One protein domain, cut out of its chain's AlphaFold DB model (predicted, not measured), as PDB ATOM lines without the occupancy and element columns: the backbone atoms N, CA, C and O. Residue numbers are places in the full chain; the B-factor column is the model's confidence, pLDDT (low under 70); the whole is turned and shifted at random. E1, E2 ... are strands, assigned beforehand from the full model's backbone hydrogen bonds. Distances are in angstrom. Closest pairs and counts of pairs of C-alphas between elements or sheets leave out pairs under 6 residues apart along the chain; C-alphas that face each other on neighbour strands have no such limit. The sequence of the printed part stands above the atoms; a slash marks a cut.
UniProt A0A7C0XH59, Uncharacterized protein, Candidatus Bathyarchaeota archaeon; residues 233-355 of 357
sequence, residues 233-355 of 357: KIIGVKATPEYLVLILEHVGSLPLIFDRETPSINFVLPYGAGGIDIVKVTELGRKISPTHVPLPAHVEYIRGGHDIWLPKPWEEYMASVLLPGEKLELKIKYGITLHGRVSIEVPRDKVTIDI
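What this domain is: This is residues 233 to 355 of the 357 residues of an uncharacterized protein of Candidatus Bathyarchaeota archaeon (UniProt A0A7C0XH59). Two twisted four-stranded sheets, E1-E2-E9-E6 and E5-E4-E10-E11, lie face to face as a sandwich, their strands crossed at 37 degrees. A smaller sheet, E3-E8-E7, extends from one end of this body, and its hairpin E7 and E8 reaches far out as an arm that makes much of the length. The printed part has 123 residues, with eleven named strands, E1 to E11 in order along the chain, and no named helix; the class is all strand, and each sheet is antiparallel throughout. The whole is compact, with a radius of gyration of the C-alphas of 15.3 A, yet elongated in outline, spanning 54 by 31 by 24 A.

Where its parts are: The first sheet holds E1, residues 233 to 239, starting at C-alpha 233 (-38.577, -15.975, 17.158); E2, residues 243 to 250, 21.7 A long; E9, residues 327 to 333, 19.8 A; and E6, residues 299 to 303. The second holds E5, residues 291 to 293; E4, residues 279 to 283; E10, residues 340 to 346, 19.9 A; and E11, residues 349 to 355, 18.9 A, ending at C-alpha 355 (-36.754, -12.110, -2.678). The third holds E3, residues 256 to 259; E8, residues 316 to 322, 19.9 A; and E7, residues 306 to 311, ending at C-alpha 311 (-69.433, -8.453, 26.546).

How they stand to each other: In the first sheet, twisted, E1 and E2 form a hairpin, with N 235 and O 247 2.9 A apart, within hydrogen-bond range. Also within that range are N 246 and O 330 of E2 and E9, 2.8 A, and N 300 and O 331 of E9 and E6, 2.8 A. The second sheet, also twisted, faces the first in a sandwich, two sheets face to face, their best planes 13 degrees apart. Within range there are N 291 and O 281, 2.8 A, in the hairpin E4 and E5; N 282 and O 343, 2.8 A, between E4 and E10; and N 344 and O 351, 2.9 A, in the hairpin E10 and E11. The closest C-alphas of E1 and E11 are those of Lys 233 and Asp 349, 5.7 A. E6 runs on into E7 at 99 degrees. In the third sheet N 258 and O 320 of E3 and E8 are 3.0 A apart, and N 308 and O 319 of the hairpin E7 and E8 are 2.8 A apart.

The domain as a whole: The C-alphas farthest apart are those of Gly 285 and Pro 313, 54.9 A. The printed part has no cut. The link E3 to E4, residues 260 to 278, is long. Mean pLDDT of the printed part is 74.4; it is under 70 at residue 259 and residues 261 to 278, 286 to 298 and 310 to 318.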
ATOM      1  N   LYS A 233     -39.543 -15.303  18.019       90.12
ATOM      2  CA  LYS A 233     -38.577 -15.975  17.158       90.12
ATOM      3  C   LYS A 233     -39.181 -16.169  15.773       90.12
ATOM      4  O   LYS A 233     -40.336 -16.570  15.648       90.12
ATOM      5  N   ILE A 234     -38.407 -15.917  14.728       90.44
ATOM      6  CA  ILE A 234     -38.842 -16.105  13.348       90.44
ATOM      7  C   ILE A 234     -38.682 -17.586  12.994       90.44
ATOM      8  O   ILE A 234     -37.577 -18.125  12.958       90.44
ATOM      9  N   ILE A 235     -39.795 -18.258  12.707       94.00
ATOM     10  CA  ILE A 235     -39.809 -19.689  12.353       94.00
ATOM     11  C   ILE A 235     -40.218 -19.944  10.902       94.00
ATOM     12  O   ILE A 235     -40.086 -21.061  10.401       94.00
ATOM     13  N   GLY A 236     -40.703 -18.917  10.209       92.12
ATOM     14  CA  GLY A 236     -41.024 -18.988   8.795       92.12
ATOM     15  C   GLY A 236     -41.121 -17.604   8.183       92.12
ATOM     16  O   GLY A 236     -41.637 -16.674   8.797       92.12
ATOM     17  N   VAL A 237     -40.629 -17.480   6.954       91.38
ATOM     18  CA  VAL A 237     -40.722 -16.246   6.181       91.38
ATOM     19  C   VAL A 237     -41.084 -16.572   4.747       91.38
ATOM     20  O   VAL A 237     -40.471 -17.437   4.121       91.38
ATOM     21  N   LYS A 238     -42.047 -15.830   4.209       90.56
ATOM     22  CA  LYS A 238     -42.298 -15.750   2.776       90.56
ATOM     23  C   LYS A 238     -42.335 -14.285   2.377       90.56
ATOM     24  O   LYS A 238     -43.241 -13.566   2.778       90.56
ATOM     25  N   ALA A 239     -41.381 -13.857   1.564       87.00
ATOM     26  CA  ALA A 239     -41.361 -12.507   1.026       87.00
ATOM     27  C   ALA A 239     -41.606 -12.511  -0.478       87.00
ATOM     28  O   ALA A 239     -41.206 -13.421  -1.201       87.00
ATOM     29  N   THR A 240     -42.262 -11.454  -0.921       87.50
ATOM     30  CA  THR A 240     -42.356 -11.025  -2.315       87.50
ATOM     31  C   THR A 240     -41.839  -9.591  -2.400       87.50
ATOM     32  O   THR A 240     -41.526  -9.022  -1.354       87.50
ATOM     33  N   PRO A 241     -41.779  -8.973  -3.588       86.06
ATOM     34  CA  PRO A 241     -41.432  -7.559  -3.688       86.06
ATOM     35  C   PRO A 241     -42.402  -6.607  -2.966       86.06
ATOM     36  O   PRO A 241     -41.992  -5.522  -2.570       86.06
ATOM     37  N   GLU A 242     -43.673  -6.986  -2.766       85.31
ATOM     38  CA  GLU A 242     -44.718  -6.083  -2.239       85.31
ATOM     39  C   GLU A 242     -45.155  -6.383  -0.800       85.31
ATOM     40  O   GLU A 242     -45.575  -5.478  -0.071       85.31
ATOM     41  N   TYR A 243     -45.074  -7.647  -0.384       87.56
ATOM     42  CA  TYR A 243     -45.490  -8.073   0.948       87.56
ATOM     43  C   TYR A 243     -44.557  -9.114   1.565       87.56
ATOM     44  O   TYR A 243     -43.848  -9.859   0.876       87.56
ATOM     45  N   LEU A 244     -44.654  -9.197   2.885       87.62
ATOM     46  CA  LEU A 244     -44.001 -10.141   3.768       87.62
ATOM     47  C   LEU A 244     -45.056 -10.961   4.502       87.62
ATOM     48  O   LEU A 244     -46.002 -10.401   5.043       87.62
ATOM     49  N   VAL A 245     -44.883 -12.272   4.561       90.75
ATOM     50  CA  VAL A 245     -45.584 -13.135   5.511       90.75
ATOM     51  C   VAL A 245     -44.558 -13.643   6.512       90.75
ATOM     52  O   VAL A 245     -43.606 -14.329   6.128       90.75
ATOM     53  N   LEU A 246     -44.747 -13.294   7.782       90.19
ATOM     54  CA  LEU A 246     -43.938 -13.759   8.903       90.19
ATOM     55  C   LEU A 246     -44.712 -14.777   9.713       90.19
ATOM     56  O   LEU A 246     -45.856 -14.532  10.077       90.19
ATOM     57  N   ILE A 247     -44.055 -15.885  10.031       92.88
ATOM     58  CA  ILE A 247     -44.513 -16.842  11.026       92.88
ATOM     59  C   ILE A 247     -43.572 -16.710  12.219       92.88
ATOM     60  O   ILE A 247     -42.373 -16.994  12.121       92.88
ATOM     61  N   LEU A 248     -44.133 -16.258  13.329       91.31
ATOM     62  CA  LEU A 248     -43.448 -15.982  14.576       91.31
ATOM     63  C   LEU A 248     -43.857 -17.020  15.622       91.31
ATOM     64  O   LEU A 248     -45.024 -17.393  15.714       91.31
ATOM     65  N   GLU A 249     -42.899 -17.484  16.410       92.94
ATOM     66  CA  GLU A 249     -43.119 -18.238  17.643       92.94
ATOM     67  C   GLU A 249     -42.976 -17.273  18.820       92.94
ATOM     68  O   GLU A 249     -41.964 -16.576  18.923       92.94
ATOM     69  N   HIS A 250     -43.985 -17.202  19.688       89.56
ATOM     70  CA  HIS A 250     -43.947 -16.374  20.885       89.56
ATOM     71  C   HIS A 250     -43.048 -17.026  21.938       89.56
ATOM     72  O   HIS A 250     -43.437 -17.989  22.593       89.56
ATOM     73  N   VAL A 251     -41.848 -16.490  22.127       89.44
ATOM     74  CA  VAL A 251     -40.846 -17.010  23.074       89.44
ATOM     75  C   VAL A 251     -40.746 -16.181  24.357       89.44
ATOM     76  O   VAL A 251     -40.059 -16.588  25.291       89.44
ATOM     77  N   GLY A 252     -41.444 -15.042  24.415       85.88
ATOM     78  CA  GLY A 252     -41.531 -14.199  25.607       85.88
ATOM     79  C   GLY A 252     -42.418 -14.790  26.701       85.88
ATOM     80  O   GLY A 252     -43.127 -15.776  26.494       85.88
ATOM     81  N   SER A 253     -42.403 -14.155  27.873       85.62
ATOM     82  CA  SER A 253     -43.167 -14.589  29.051       85.62
ATOM     83  C   SER A 253     -44.441 -13.782  29.303       85.62
ATOM     84  O   SER A 253     -45.254 -14.206  30.120       85.62
ATOM     85  N   LEU A 254     -44.604 -12.621  28.661       84.00
ATOM     86  CA  LEU A 254     -45.837 -11.836  28.716       84.00
ATOM     87  C   LEU A 254     -46.749 -12.251  27.553       84.00
ATOM     88  O   LEU A 254     -46.253 -12.297  26.434       84.00
ATOM     89  N   PRO A 255     -48.038 -12.547  27.771       82.25
ATOM     90  CA  PRO A 255     -48.992 -12.751  26.684       82.25
ATOM     91  C   PRO A 255     -49.088 -11.523  25.781       82.25
ATOM     92  O   PRO A 255     -49.062 -10.396  26.273       82.25
ATOM     93  N   LEU A 256     -49.265 -11.749  24.482       80.69
ATOM     94  CA  LEU A 256     -49.551 -10.678  23.534       80.69
ATOM     95  C   LEU A 256     -51.064 -10.467  23.433       80.69
ATOM     96  O   LEU A 256     -51.787 -11.395  23.071       80.69
ATOM     97  N   ILE A 257     -51.521  -9.238  23.660       77.06
ATOM     98  CA  ILE A 257     -52.906  -8.811  23.409       77.06
ATOM     99  C   ILE A 257     -52.924  -7.977  22.124       77.06
ATOM    100  O   ILE A 257     -52.084  -7.093  21.948       77.06
ATOM    101  N   PHE A 258     -53.843  -8.260  21.202       72.81
ATOM    102  CA  PHE A 258     -53.954  -7.520  19.943       72.81
ATOM    103  C   PHE A 258     -55.396  -7.427  19.446       72.81
ATOM    104  O   PHE A 258     -56.239  -8.268  19.763       72.81
ATOM    105  N   ASP A 259     -55.660  -6.400  18.644       69.94
ATOM    106  CA  ASP A 259     -56.972  -6.150  18.054       69.94
ATOM    107  C   ASP A 259     -57.156  -6.990  16.781       69.94
ATOM    108  O   ASP A 259     -56.251  -7.107  15.938       69.94
ATOM    109  N   ARG A 260     -58.336  -7.600  16.653       70.38
ATOM    110  CA  ARG A 260     -58.694  -8.475  15.536       70.38
ATOM    111  C   ARG A 260     -59.536  -7.771  14.470       70.38
ATOM    112  O   ARG A 260     -59.512  -8.202  13.318       70.38
ATOM    113  N   GLU A 261     -60.261  -6.715  14.826       66.69
ATOM    114  CA  GLU A 261     -61.098  -5.924  13.914       66.69
ATOM    115  C   GLU A 261     -60.251  -4.981  13.063       66.69
ATOM    116  O   GLU A 261     -60.444  -4.883  11.849       66.69
ATOM    117  N   THR A 262     -59.261  -4.347  13.689       64.56
ATOM    118  CA  THR A 262     -58.221  -3.578  13.009       64.56
ATOM    119  C   THR A 262     -56.903  -4.298  13.255       64.56
ATOM    120  O   THR A 262     -56.343  -4.083  14.326       64.56
ATOM    121  N   PRO A 263     -56.408  -5.153  12.328       57.03
ATOM    122  CA  PRO A 263     -55.269  -6.046  12.558       57.03
ATOM    123  C   PRO A 263     -54.042  -5.268  13.034       57.03
ATOM    124  O   PRO A 263     -53.252  -4.765  12.238       57.03
ATOM    125  N   SER A 264     -53.897  -5.132  14.347       60.38
ATOM    126  CA  SER A 264     -52.951  -4.206  14.946       60.38
ATOM    127  C   SER A 264     -52.316  -4.823  16.170       60.38
ATOM    128  O   SER A 264     -52.990  -5.262  17.097       60.38
ATOM    129  N   ILE A 265     -50.985  -4.874  16.151       60.41
ATOM    130  CA  ILE A 265     -50.187  -5.214  17.320       60.41
ATOM    131  C   ILE A 265     -49.577  -3.914  17.801       60.41
ATOM    132  O   ILE A 265     -48.667  -3.381  17.167       60.41
ATOM    133  N   ASN A 266     -50.102  -3.417  18.909       55.84
ATOM    134  CA  ASN A 266     -49.606  -2.213  19.547       55.84
ATOM    135  C   ASN A 266     -48.711  -2.623  20.709       55.84
ATOM    136  O   ASN A 266     -49.109  -3.394  21.582       55.84
ATOM    137  N   PHE A 267     -47.493  -2.107  20.717       53.09
ATOM    138  CA  PHE A 267     -46.636  -2.161  21.890       53.09
ATOM    139  C   PHE A 267     -46.752  -0.837  22.621       53.09
ATOM    140  O   PHE A 267     -46.987   0.192  21.986       53.09
ATOM    141  N   VAL A 268     -46.618  -0.864  23.946       50.09
ATOM    142  CA  VAL A 268     -46.705   0.366  24.728       50.09
ATOM    143  C   VAL A 268     -45.561   1.287  24.336       50.09
ATOM    144  O   VAL A 268     -44.402   1.018  24.647       50.09
ATOM    145  N   LEU A 269     -45.914   2.385  23.682       47.44
ATOM    146  CA  LEU A 269     -45.047   3.522  23.431       47.44
ATOM    147  C   LEU A 269     -45.706   4.748  24.067       47.44
ATOM    148  O   LEU A 269     -46.937   4.829  24.089       47.44
ATOM    149  N   PRO A 270     -44.930   5.689  24.621       38.50
ATOM    150  CA  PRO A 270     -45.491   6.843  25.309       38.50
ATOM    151  C   PRO A 270     -46.358   7.686  24.388       38.50
ATOM    152  O   PRO A 270     -46.261   7.637  23.161       38.50
ATOM    153  N   TYR A 271     -47.135   8.560  25.020       34.44
ATOM    154  CA  TYR A 271     -47.802   9.682  24.376       34.44
ATOM    155  C   TYR A 271     -46.864  10.419  23.402       34.44
ATOM    156  O   TYR A 271     -46.000  11.182  23.816       34.44
ATOM    157  N   GLY A 272     -47.059  10.195  22.098       34.28
ATOM    158  CA  GLY A 272     -46.294  10.841  21.026       34.28
ATOM    159  C   GLY A 272     -45.174  10.003  20.401       34.28
ATOM    160  O   GLY A 272     -44.704  10.366  19.322       34.28
ATOM    161  N   ALA A 273     -44.794   8.864  20.983       37.47
ATOM    162  CA  ALA A 273     -43.877   7.931  20.335       37.47
ATOM    163  C   ALA A 273     -44.650   7.035  19.361       37.47
ATOM    164  O   ALA A 273     -45.260   6.034  19.729       37.47
ATOM    165  N   GLY A 274     -44.627   7.409  18.086       39.56
ATOM    166  CA  GLY A 274     -44.933   6.471  17.015       39.56
ATOM    167  C   GLY A 274     -43.733   5.561  16.746       39.56
ATOM    168  O   GLY A 274     -42.595   6.018  16.770       39.56
ATOM    169  N   GLY A 275     -44.003   4.297  16.420       44.81
ATOM    170  CA  GLY A 275     -43.087   3.469  15.638       44.81
ATOM    171  C   GLY A 275     -41.797   3.041  16.331       44.81
ATOM    172  O   GLY A 275     -40.714   3.416  15.891       44.81
ATOM    173  N   ILE A 276     -41.892   2.147  17.319       43.06
ATOM    174  CA  ILE A 276     -40.824   1.155  17.458       43.06
ATOM    175  C   ILE A 276     -41.117   0.034  16.469       43.06
ATOM    176  O   ILE A 276     -42.158  -0.623  16.513       43.06
ATOM    177  N   ASP A 277     -40.182  -0.161  15.548       54.44
ATOM    178  CA  ASP A 277     -40.263  -1.207  14.544       54.44
ATOM    179  C   ASP A 277     -40.087  -2.566  15.193       54.44
ATOM    180  O   ASP A 277     -38.976  -3.025  15.460       54.44
ATOM    181  N   ILE A 278     -41.205  -3.242  15.418       62.12
ATOM    182  CA  ILE A 278     -41.190  -4.656  15.801       62.12
ATOM    183  C   ILE A 278     -40.694  -5.500  14.634       62.12
ATOM    184  O   ILE A 278     -40.127  -6.565  14.847       62.12
ATOM    185  N   VAL A 279     -40.894  -5.018  13.405       70.75
ATOM    186  CA  VAL A 279     -40.352  -5.625  12.197       70.75
ATOM    187  C   VAL A 279     -39.569  -4.573  11.432       70.75
ATOM    188  O   VAL A 279     -40.133  -3.655  10.839       70.75
ATOM    189  N   LYS A 280     -38.251  -4.735  11.398       76.25
ATOM    190  CA  LYS A 280     -37.375  -3.904  10.575       76.25
ATOM    191  C   LYS A 280     -36.964  -4.671   9.331       76.25
ATOM    192  O   LYS A 280     -36.433  -5.777   9.423       76.25
ATOM    193  N   VAL A 281     -37.172  -4.059   8.168       77.44
ATOM    194  CA  VAL A 281     -36.867  -4.663   6.871       77.44
ATOM    195  C   VAL A 281     -35.800  -3.834   6.163       77.44
ATOM    196  O   VAL A 281     -35.954  -2.634   5.956       77.44
ATOM    197  N   THR A 282     -34.671  -4.449   5.813       79.75
ATOM    198  CA  THR A 282     -33.524  -3.752   5.207       79.75
ATOM    199  C   THR A 282     -33.074  -4.460   3.933       79.75
ATOM    200  O   THR A 282     -32.618  -5.601   3.998       79.75
ATOM    201  N   GLU A 283     -33.155  -3.786   2.783       80.94
ATOM    202  CA  GLU A 283     -32.557  -4.268   1.530       80.94
ATOM    203  C   GLU A 283     -31.023  -4.182   1.616       80.94
ATOM    204  O   GLU A 283     -30.449  -3.117   1.850       80.94
ATOM    205  N   LEU A 284     -30.338  -5.315   1.455       78.19
ATOM    206  CA  LEU A 284     -28.884  -5.401   1.558       78.19
ATOM    207  C   LEU A 284     -28.224  -5.048   0.219       78.19
ATOM    208  O   LEU A 284     -28.623  -5.519  -0.840       78.19
ATOM    209  N   GLY A 285     -27.153  -4.253   0.271       71.69
ATOM    210  CA  GLY A 285     -26.362  -3.888  -0.913       71.69
ATOM    211  C   GLY A 285     -26.851  -2.645  -1.662       71.69
ATOM    212  O   GLY A 285     -26.154  -2.172  -2.561       71.69
ATOM    213  N   ARG A 286     -27.978  -2.047  -1.260       66.88
ATOM    214  CA  ARG A 286     -28.379  -0.700  -1.685       66.88
ATOM    215  C   ARG A 286     -28.183   0.302  -0.548       66.88
ATOM    216  O   ARG A 286     -28.369  -0.026   0.616       66.88
ATOM    217  N   LYS A 287     -27.833   1.550  -0.879       59.97
ATOM    218  CA  LYS A 287     -27.822   2.678   0.078       59.97
ATOM    219  C   LYS A 287     -29.243   3.213   0.318       59.97
ATOM    220  O   LYS A 287     -29.467   4.416   0.234       59.97
ATOM    221  N   ILE A 288     -30.211   2.328   0.518       62.19
ATOM    222  CA  ILE A 288     -31.573   2.726   0.875       62.19
ATOM    223  C   ILE A 288     -31.654   2.680   2.398       62.19
ATOM    224  O   ILE A 288     -31.118   1.761   3.022       62.19
ATOM    225  N   SER A 289     -32.264   3.700   3.000       59.75
ATOM    226  CA  SER A 289     -32.545   3.685   4.434       59.75
ATOM    227  C   SER A 289     -33.427   2.476   4.765       59.75
ATOM    228  O   SER A 289     -34.324   2.169   3.979       59.75
ATOM    229  N   PRO A 290     -33.199   1.782   5.891       59.69
ATOM    230  CA  PRO A 290     -34.060   0.685   6.318       59.69
ATOM    231  C   PRO A 290     -35.542   1.075   6.236       59.69
ATOM    232  O   PRO A 290     -35.927   2.183   6.608       59.69
ATOM    233  N   THR A 291     -36.368   0.162   5.722       63.78
ATOM    234  CA  THR A 291     -37.819   0.302   5.777       63.78
ATOM    235  C   THR A 291     -38.265  -0.163   7.146       63.78
ATOM    236  O   THR A 291     -38.318  -1.351   7.471       63.78
ATOM    237  N   HIS A 292     -38.520   0.841   7.960       59.38
ATOM    238  CA  HIS A 292     -39.133   0.741   9.262       59.38
ATOM    239  C   HIS A 292     -40.623   0.477   9.036       59.38
ATOM    240  O   HIS A 292     -41.297   1.274   8.379       59.38
ATOM    241  N   VAL A 293     -41.096  -0.699   9.450       59.38
ATOM    242  CA  VAL A 293     -42.514  -1.038   9.391       59.38
ATOM    243  C   VAL A 293     -43.064  -0.890  10.809       59.38
ATOM    244  O   VAL A 293     -43.015  -1.853  11.586       59.38
ATOM    245  N   PRO A 294     -43.631   0.280  11.153       54.34
ATOM    246  CA  PRO A 294     -44.343   0.420  12.406       54.34
ATOM    247  C   PRO A 294     -45.574  -0.487  12.343       54.34
ATOM    248  O   PRO A 294     -46.489  -0.267  11.542       54.34
ATOM    249  N   LEU A 295     -45.610  -1.532  13.174       57.16
ATOM    250  CA  LEU A 295     -46.886  -2.174  13.473       57.16
ATOM    251  C   LEU A 295     -47.693  -1.146  14.285       57.16
ATOM    252  O   LEU A 295     -47.124  -0.522  15.183       57.16
ATOM    253  N   PRO A 296     -48.964  -0.890  13.940       50.66
ATOM    254  CA  PRO A 296     -49.830  -1.724  13.104       50.66
ATOM    255  C   PRO A 296     -50.074  -1.271  11.657       50.66
ATOM    256  O   PRO A 296     -50.756  -1.976  10.920       50.66
ATOM    257  N   ALA A 297     -49.540  -0.127  11.220       52.22
ATOM    258  CA  ALA A 297     -49.994   0.597  10.019       52.22
ATOM    259  C   ALA A 297     -49.914  -0.181   8.683       52.22
ATOM    260  O   ALA A 297     -50.460   0.255   7.668       52.22
ATOM    261  N   HIS A 298     -49.240  -1.328   8.669       67.19
ATOM    262  CA  HIS A 298     -48.938  -2.102   7.470       67.19
ATOM    263  C   HIS A 298     -49.351  -3.575   7.545       67.19
ATOM    264  O   HIS A 298     -49.017  -4.339   6.636       67.19
ATOM    265  N   VAL A 299     -50.056  -3.992   8.598       75.88
ATOM    266  CA  VAL A 299     -50.518  -5.377   8.754       75.88
ATOM    267  C   VAL A 299     -51.837  -5.565   8.004       75.88
ATOM    268  O   VAL A 299     -52.846  -4.953   8.331       75.88
ATOM    269  N   GLU A 300     -51.839  -6.423   6.986       80.94
ATOM    270  CA  GLU A 300     -53.052  -6.778   6.240       80.94
ATOM    271  C   GLU A 300     -53.903  -7.809   6.987       80.94
ATOM    272  O   GLU A 300     -55.127  -7.776   6.900       80.94
ATOM    273  N   TYR A 301     -53.265  -8.748   7.693       83.69
ATOM    274  CA  TYR A 301     -53.954  -9.680   8.584       83.69
ATOM    275  C   TYR A 301     -53.029 -10.249   9.659       83.69
ATOM    276  O   TYR A 301     -51.807 -10.317   9.487       83.69
ATOM    277  N   ILE A 302     -53.666 -10.752  10.719       84.56
ATOM    278  CA  ILE A 302     -53.057 -11.515  11.809       84.56
ATOM    279  C   ILE A 302     -53.803 -12.850  11.944       84.56
ATOM    280  O   ILE A 302     -55.032 -12.866  12.001       84.56
ATOM    281  N   ARG A 303     -53.082 -13.974  12.005       88.38
ATOM    282  CA  ARG A 303     -53.631 -15.301  12.337       88.38
ATOM    283  C   ARG A 303     -52.910 -15.896  13.538       88.38
ATOM    284  O   ARG A 303     -51.708 -15.707  13.695       88.38
ATOM    285  N   GLY A 304     -53.643 -16.669  14.332       88.50
ATOM    286  CA  GLY A 304     -53.197 -17.159  15.636       88.50
ATOM    287  C   GLY A 304     -53.905 -16.430  16.775       88.50
ATOM    288  O   GLY A 304     -54.751 -15.563  16.525       88.50
ATOM    289  N   GLY A 305     -53.559 -16.808  18.003       87.69
ATOM    290  CA  GLY A 305     -54.198 -16.326  19.225       87.69
ATOM    291  C   GLY A 305     -55.614 -16.866  19.443       87.69
ATOM    292  O   GLY A 305     -56.207 -17.520  18.581       87.69
ATOM    293  N   HIS A 306     -56.137 -16.570  20.626       88.19
ATOM    294  CA  HIS A 306     -57.457 -16.948  21.108       88.19
ATOM    295  C   HIS A 306     -58.360 -15.731  21.106       88.19
ATOM    296  O   HIS A 306     -58.055 -14.738  21.766       88.19
ATOM    297  N   ASP A 307     -59.463 -15.820  20.373       84.31
ATOM    298  CA  ASP A 307     -60.409 -14.718  20.240       84.31
ATOM    299  C   ASP A 307     -61.283 -14.612  21.494       84.31
ATOM    300  O   ASP A 307     -61.908 -15.581  21.936       84.31
ATOM    301  N   ILE A 308     -61.319 -13.412  22.063       75.56
ATOM    302  CA  ILE A 308     -62.068 -13.059  23.258       75.56
ATOM    303  C   ILE A 308     -63.117 -12.031  22.860       75.56
ATOM    304  O   ILE A 308     -62.811 -10.937  22.388       75.56
ATOM    305  N   TRP A 309     -64.366 -12.390  23.124       73.38
ATOM    306  CA  TRP A 309     -65.505 -11.501  22.968       73.38
ATOM    307  C   TRP A 309     -65.779 -10.847  24.311       73.38
ATOM    308  O   TRP A 309     -66.261 -11.505  25.239       73.38
ATOM    309  N   LEU A 310     -65.439  -9.566  24.436       64.69
ATOM    310  CA  LEU A 310     -65.708  -8.817  25.655       64.69
ATOM    311  C   LEU A 310     -67.170  -8.346  25.636       64.69
ATOM    312  O   LEU A 310     -67.561  -7.590  24.746       64.69
ATOM    313  N   PRO A 311     -68.021  -8.790  26.580       52.84
ATOM    314  CA  PRO A 311     -69.433  -8.453  26.546       52.84
ATOM    315  C   PRO A 311     -69.652  -7.024  27.057       52.84
ATOM    316  O   PRO A 311     -69.815  -6.804  28.259       52.84
ATOM    317  N   LYS A 312     -69.726  -6.046  26.150       53.94
ATOM    318  CA  LYS A 312     -70.459  -4.795  26.393       53.94
ATOM    319  C   LYS A 312     -71.880  -4.931  25.822       53.94
ATOM    320  O   LYS A 312     -72.048  -5.460  24.730       53.94
ATOM    321  N   PRO A 313     -72.927  -4.416  26.496       45.12
ATOM    322  CA  PRO A 313     -74.289  -4.400  25.949       45.12
ATOM    323  C   PRO A 313     -74.489  -3.466  24.737       45.12
ATOM    324  O   PRO A 313     -75.599  -3.401  24.215       45.12
ATOM    325  N   TRP A 314     -73.464  -2.714  24.319       45.31
ATOM    326  CA  TRP A 314     -73.556  -1.708  23.253       45.31
ATOM    327  C   TRP A 314     -72.445  -1.780  22.192       45.31
ATOM    328  O   TRP A 314     -72.543  -1.046  21.215       45.31
ATOM    329  N   GLU A 315     -71.444  -2.658  22.328       51.69
ATOM    330  CA  GLU A 315     -70.339  -2.813  21.365       51.69
ATOM    331  C   GLU A 315     -69.912  -4.290  21.291       51.69
ATOM    332  O   GLU A 315     -69.677  -4.920  22.323       51.69
ATOM    333  N   GLU A 316     -69.827  -4.836  20.076       57.72
ATOM    334  CA  GLU A 316     -69.070  -6.061  19.800       57.72
ATOM    335  C   GLU A 316     -67.607  -5.629  19.670       57.72
ATOM    336  O   GLU A 316     -67.296  -4.870  18.762       57.72
ATOM    337  N   TYR A 317     -66.748  -6.027  20.612       61.56
ATOM    338  CA  TYR A 317     -65.302  -5.816  20.525       61.56
ATOM    339  C   TYR A 317     -64.597  -7.168  20.600       61.56
ATOM    340  O   TYR A 317     -64.785  -7.925  21.564       61.56
ATOM    341  N   MET A 318     -63.801  -7.467  19.573       69.69
ATOM    342  CA  MET A 318     -63.011  -8.690  19.480       69.69
ATOM    343  C   MET A 318     -61.515  -8.398  19.643       69.69
ATOM    344  O   MET A 318     -60.840  -7.928  18.723       69.69
ATOM    345  N   ALA A 319     -60.983  -8.773  20.803       75.38
ATOM    346  CA  ALA A 319     -59.548  -8.860  21.040       75.38
ATOM    347  C   ALA A 319     -59.076 -10.309  20.901       75.38
ATOM    348  O   ALA A 319     -59.846 -11.253  21.087       75.38
ATOM    349  N   SER A 320     -57.791 -10.495  20.632       79.00
ATOM    350  CA  SER A 320     -57.152 -11.805  20.642       79.00
ATOM    351  C   SER A 320     -55.973 -11.812  21.611       79.00
ATOM    352  O   SER A 320     -55.218 -10.844  21.708       79.00
ATOM    353  N   VAL A 321     -55.787 -12.937  22.299       82.06
ATOM    354  CA  VAL A 321     -54.631 -13.189  23.169       82.06
ATOM    355  C   VAL A 321     -53.776 -14.286  22.557       82.06
ATOM    356  O   VAL A 321     -54.278 -15.369  22.280       82.06
ATOM    357  N   LEU A 322     -52.484 -14.042  22.369       86.81
ATOM    358  CA  LEU A 322     -51.509 -15.074  22.025       86.81
ATOM    359  C   LEU A 322     -50.686 -15.409  23.271       86.81
ATOM    360  O   LEU A 322     -50.021 -14.544  23.843       86.81
ATOM    361  N   LEU A 323     -50.740 -16.670  23.690       90.19
ATOM    362  CA  LEU A 323     -50.029 -17.147  24.871       90.19
ATOM    363  C   LEU A 323     -48.559 -17.485  24.551       90.19
ATOM    364  O   LEU A 323     -48.219 -17.796  23.404       90.19
ATOM    365  N   PRO A 324     -47.672 -17.488  25.564       89.69
ATOM    366  CA  PRO A 324     -46.318 -18.008  25.419       89.69
ATOM    367  C   PRO A 324     -46.252 -19.406  24.791       89.69
ATOM    368  O   PRO A 324     -46.962 -20.321  25.200       89.69
ATOM    369  N   GLY A 325     -45.368 -19.572  23.807       90.69
ATOM    370  CA  GLY A 325     -45.172 -20.800  23.031       90.69
ATOM    371  C   GLY A 325     -46.063 -20.928  21.791       90.69
ATOM    372  O   GLY A 325     -45.879 -21.854  21.000       90.69
ATOM    373  N   GLU A 326     -47.023 -20.024  21.588       94.12
ATOM    374  CA  GLU A 326     -47.926 -20.080  20.441       94.12
ATOM    375  C   GLU A 326     -47.350 -19.409  19.193       94.12
ATOM    376  O   GLU A 326     -46.347 -18.693  19.228       94.12
ATOM    377  N   LYS A 327     -47.992 -19.667  18.051       94.50
ATOM    378  CA  LYS A 327     -47.571 -19.141  16.753       94.50
ATOM    379  C   LYS A 327     -48.475 -18.016  16.289       94.50
ATOM    380  O   LYS A 327     -49.696 -18.101  16.404       94.50
ATOM    381  N   LEU A 328     -47.851 -17.021  15.680       90.81
ATOM    382  CA  LEU A 328     -48.495 -15.866  15.083       90.81
ATOM    383  C   LEU A 328     -48.073 -15.755  13.622       90.81
ATOM    384  O   LEU A 328     -46.885 -15.795  13.313       90.81
ATOM    385  N   GLU A 329     -49.032 -15.610  12.718       91.12
ATOM    386  CA  GLU A 329     -48.778 -15.350  11.303       91.12
ATOM    387  C   GLU A 329     -49.232 -13.929  10.967       91.12
ATOM    388  O   GLU A 329     -50.392 -13.571  11.177       91.12
ATOM    389  N   LEU A 330     -48.306 -13.125  10.448       88.06
ATOM    390  CA  LEU A 330     -48.520 -11.731  10.071       88.06
ATOM    391  C   LEU A 330     -48.303 -11.579   8.577       88.06
ATOM    392  O   LEU A 330     -47.254 -11.981   8.074       88.06
ATOM    393  N   LYS A 331     -49.238 -10.932   7.878       88.06
ATOM    394  CA  LYS A 331     -48.976 -10.420   6.530       88.06
ATOM    395  C   LYS A 331     -48.810  -8.914   6.575       88.06
ATOM    396  O   LYS A 331     -49.718  -8.207   6.990       88.06
ATOM    397  N   ILE A 332     -47.659  -8.444   6.120       84.19
ATOM    398  CA  ILE A 332     -47.219  -7.057   6.199       84.19
ATOM    399  C   ILE A 332     -46.948  -6.541   4.789       84.19
ATOM    400  O   ILE A 332     -46.269  -7.202   4.003       84.19
ATOM    401  N   LYS A 333     -47.435  -5.347   4.467       82.38
ATOM    402  CA  LYS A 333     -47.137  -4.649   3.212       82.38
ATOM    403  C   LYS A 333     -46.001  -3.649   3.427       82.38
ATOM    404  O   LYS A 333     -46.117  -2.785   4.282       82.38
ATOM    405  N   TYR A 334     -44.926  -3.694   2.638       74.88
ATOM    406  CA  TYR A 334     -43.742  -2.854   2.907       74.88
ATOM    407  C   TYR A 334     -43.951  -1.350   2.669       74.88
ATOM    408  O   TYR A 334     -43.104  -0.547   3.042       74.88
ATOM    409  N   GLY A 335     -45.006  -0.961   1.947       71.25
ATOM    410  CA  GLY A 335     -45.188   0.413   1.455       71.25
ATOM    411  C   GLY A 335     -44.245   0.806   0.304       71.25
ATOM    412  O   GLY A 335     -44.513   1.788  -0.384       71.25
ATOM    413  N   ILE A 336     -43.199   0.016   0.043       73.25
ATOM    414  CA  ILE A 336     -42.272   0.130  -1.090       73.25
ATOM    415  C   ILE A 336     -42.066  -1.233  -1.767       73.25
ATOM    416  O   ILE A 336     -42.445  -2.265  -1.220       73.25
ATOM    417  N   THR A 337     -41.446  -1.249  -2.947       80.62
ATOM    418  CA  THR A 337     -41.053  -2.496  -3.618       80.62
ATOM    419  C   THR A 337     -39.631  -2.879  -3.222       80.62
ATOM    420  O   THR A 337     -38.699  -2.101  -3.435       80.62
ATOM    421  N   LEU A 338     -39.463  -4.069  -2.649       78.69
ATOM    422  CA  LEU A 338     -38.162  -4.612  -2.257       78.69
ATOM    423  C   LEU A 338     -37.601  -5.546  -3.331       78.69
ATOM    424  O   LEU A 338     -38.348  -6.244  -4.014       78.69
ATOM    425  N   HIS A 339     -36.275  -5.589  -3.450       81.44
ATOM    426  CA  HIS A 339     -35.584  -6.427  -4.426       81.44
ATOM    427  C   HIS A 339     -34.391  -7.155  -3.808       81.44
ATOM    428  O   HIS A 339     -33.765  -6.676  -2.866       81.44
ATOM    429  N   GLY A 340     -34.046  -8.309  -4.379       84.00
ATOM    430  CA  GLY A 340     -32.834  -9.033  -4.019       84.00
ATOM    431  C   GLY A 340     -32.820  -9.486  -2.560       84.00
ATOM    432  O   GLY A 340     -33.785 -10.066  -2.066       84.00
ATOM    433  N   ARG A 341     -31.696  -9.263  -1.876       85.81
ATOM    434  CA  ARG A 341     -31.452  -9.815  -0.543       85.81
ATOM    435  C   ARG A 341     -31.932  -8.862   0.545       85.81
ATOM    436  O   ARG A 341     -31.511  -7.710   0.587       85.81
ATOM    437  N   VAL A 342     -32.749  -9.356   1.466       85.56
ATOM    438  CA  VAL A 342     -33.387  -8.553   2.514       85.56
ATOM    439  C   VAL A 342     -33.122  -9.147   3.894       85.56
ATOM    440  O   VAL A 342     -33.207 -10.355   4.098       85.56
ATOM    441  N   SER A 343     -32.800  -8.276   4.849       85.81
ATOM    442  CA  SER A 343     -32.709  -8.576   6.277       85.81
ATOM    443  C   SER A 343     -34.020  -8.216   6.964       85.81
ATOM    444  O   SER A 343     -34.487  -7.089   6.823       85.81
ATOM    445  N   ILE A 344     -34.575  -9.150   7.730       85.06
ATOM    446  CA  ILE A 344     -35.771  -8.960   8.550       85.06
ATOM    447  C   ILE A 344     -35.373  -9.156  10.006       85.06
ATOM    448  O   ILE A 344     -34.801 -10.191  10.348       85.06
ATOM    449  N   GLU A 345     -35.663  -8.170  10.846       82.81
ATOM    450  CA  GLU A 345     -35.318  -8.157  12.268       82.81
ATOM    451  C   GLU A 345     -36.591  -8.009  13.106       82.81
ATOM    452  O   GLU A 345     -37.441  -7.178  12.792       82.81
ATOM    453  N   VAL A 346     -36.689  -8.810  14.165       79.62
ATOM    454  CA  VAL A 346     -37.625  -8.668  15.290       79.62
ATOM    455  C   VAL A 346     -36.806  -8.509  16.583       79.62
ATOM    456  O   VAL A 346     -35.607  -8.795  16.548       79.62
ATOM    457  N   PRO A 347     -37.372  -8.084  17.732       70.88
ATOM    458  CA  PRO A 347     -36.583  -7.653  18.899       70.88
ATOM    459  C   PRO A 347     -35.519  -8.633  19.441       70.88
ATOM    460  O   PRO A 347     -34.634  -8.222  20.190       70.88
ATOM    461  N   ARG A 348     -35.568  -9.921  19.068       74.38
ATOM    462  CA  ARG A 348     -34.598 -10.957  19.467       74.38
ATOM    463  C   ARG A 348     -34.091 -11.841  18.331       74.38
ATOM    464  O   ARG A 348     -33.293 -12.740  18.589       74.38
ATOM    465  N   ASP A 349     -34.541 -11.629  17.100       81.88
ATOM    466  CA  ASP A 349     -34.217 -12.533  16.001       81.88
ATOM    467  C   ASP A 349     -34.039 -11.775  14.691       81.88
ATOM    468  O   ASP A 349     -34.606 -10.707  14.465       81.88
ATOM    469  N   LYS A 350     -33.206 -12.330  13.824       88.44
ATOM    470  CA  LYS A 350     -32.859 -11.741  12.545       88.44
ATOM    471  C   LYS A 350     -32.643 -12.838  11.531       88.44
ATOM    472  O   LYS A 350     -31.818 -13.728  11.714       88.44
ATOM    473  N   VAL A 351     -33.303 -12.694  10.393       90.31
ATOM    474  CA  VAL A 351     -33.118 -13.585   9.253       90.31
ATOM    475  C   VAL A 351     -32.793 -12.786   8.007       90.31
ATOM    476  O   VAL A 351     -33.156 -11.621   7.862       90.31
ATOM    477  N   THR A 352     -32.063 -13.412   7.095       90.19
ATOM    478  CA  THR A 352     -31.776 -12.844   5.779       90.19
ATOM    479  C   THR A 352     -32.287 -13.798   4.724       90.19
ATOM    480  O   THR A 352     -31.983 -14.989   4.772       90.19
ATOM    481  N   ILE A 353     -33.038 -13.266   3.773       89.06
ATOM    482  CA  ILE A 353     -33.658 -14.030   2.698       89.06
ATOM    483  C   ILE A 353     -33.426 -13.340   1.359       89.06
ATOM    484  O   ILE A 353     -33.155 -12.139   1.312       89.06
ATOM    485  N   ASP A 354     -33.567 -14.098   0.281       86.56
ATOM    486  CA  ASP A 354     -33.611 -13.558  -1.069       86.56
ATOM    487  C   ASP A 354     -35.071 -13.477  -1.522       86.56
ATOM    488  O   ASP A 354     -35.831 -14.443  -1.409       86.56
ATOM    489  N   ILE A 355     -35.473 -12.309  -2.011       83.06
ATOM    490  CA  ILE A 355     -36.754 -12.110  -2.678       83.06
ATOM    491  C   ILE A 355     -36.560 -12.553  -4.127       83.06
ATOM    492  O   ILE A 355     -35.789 -11.941  -4.867       83.06
TER     493      ILE A 355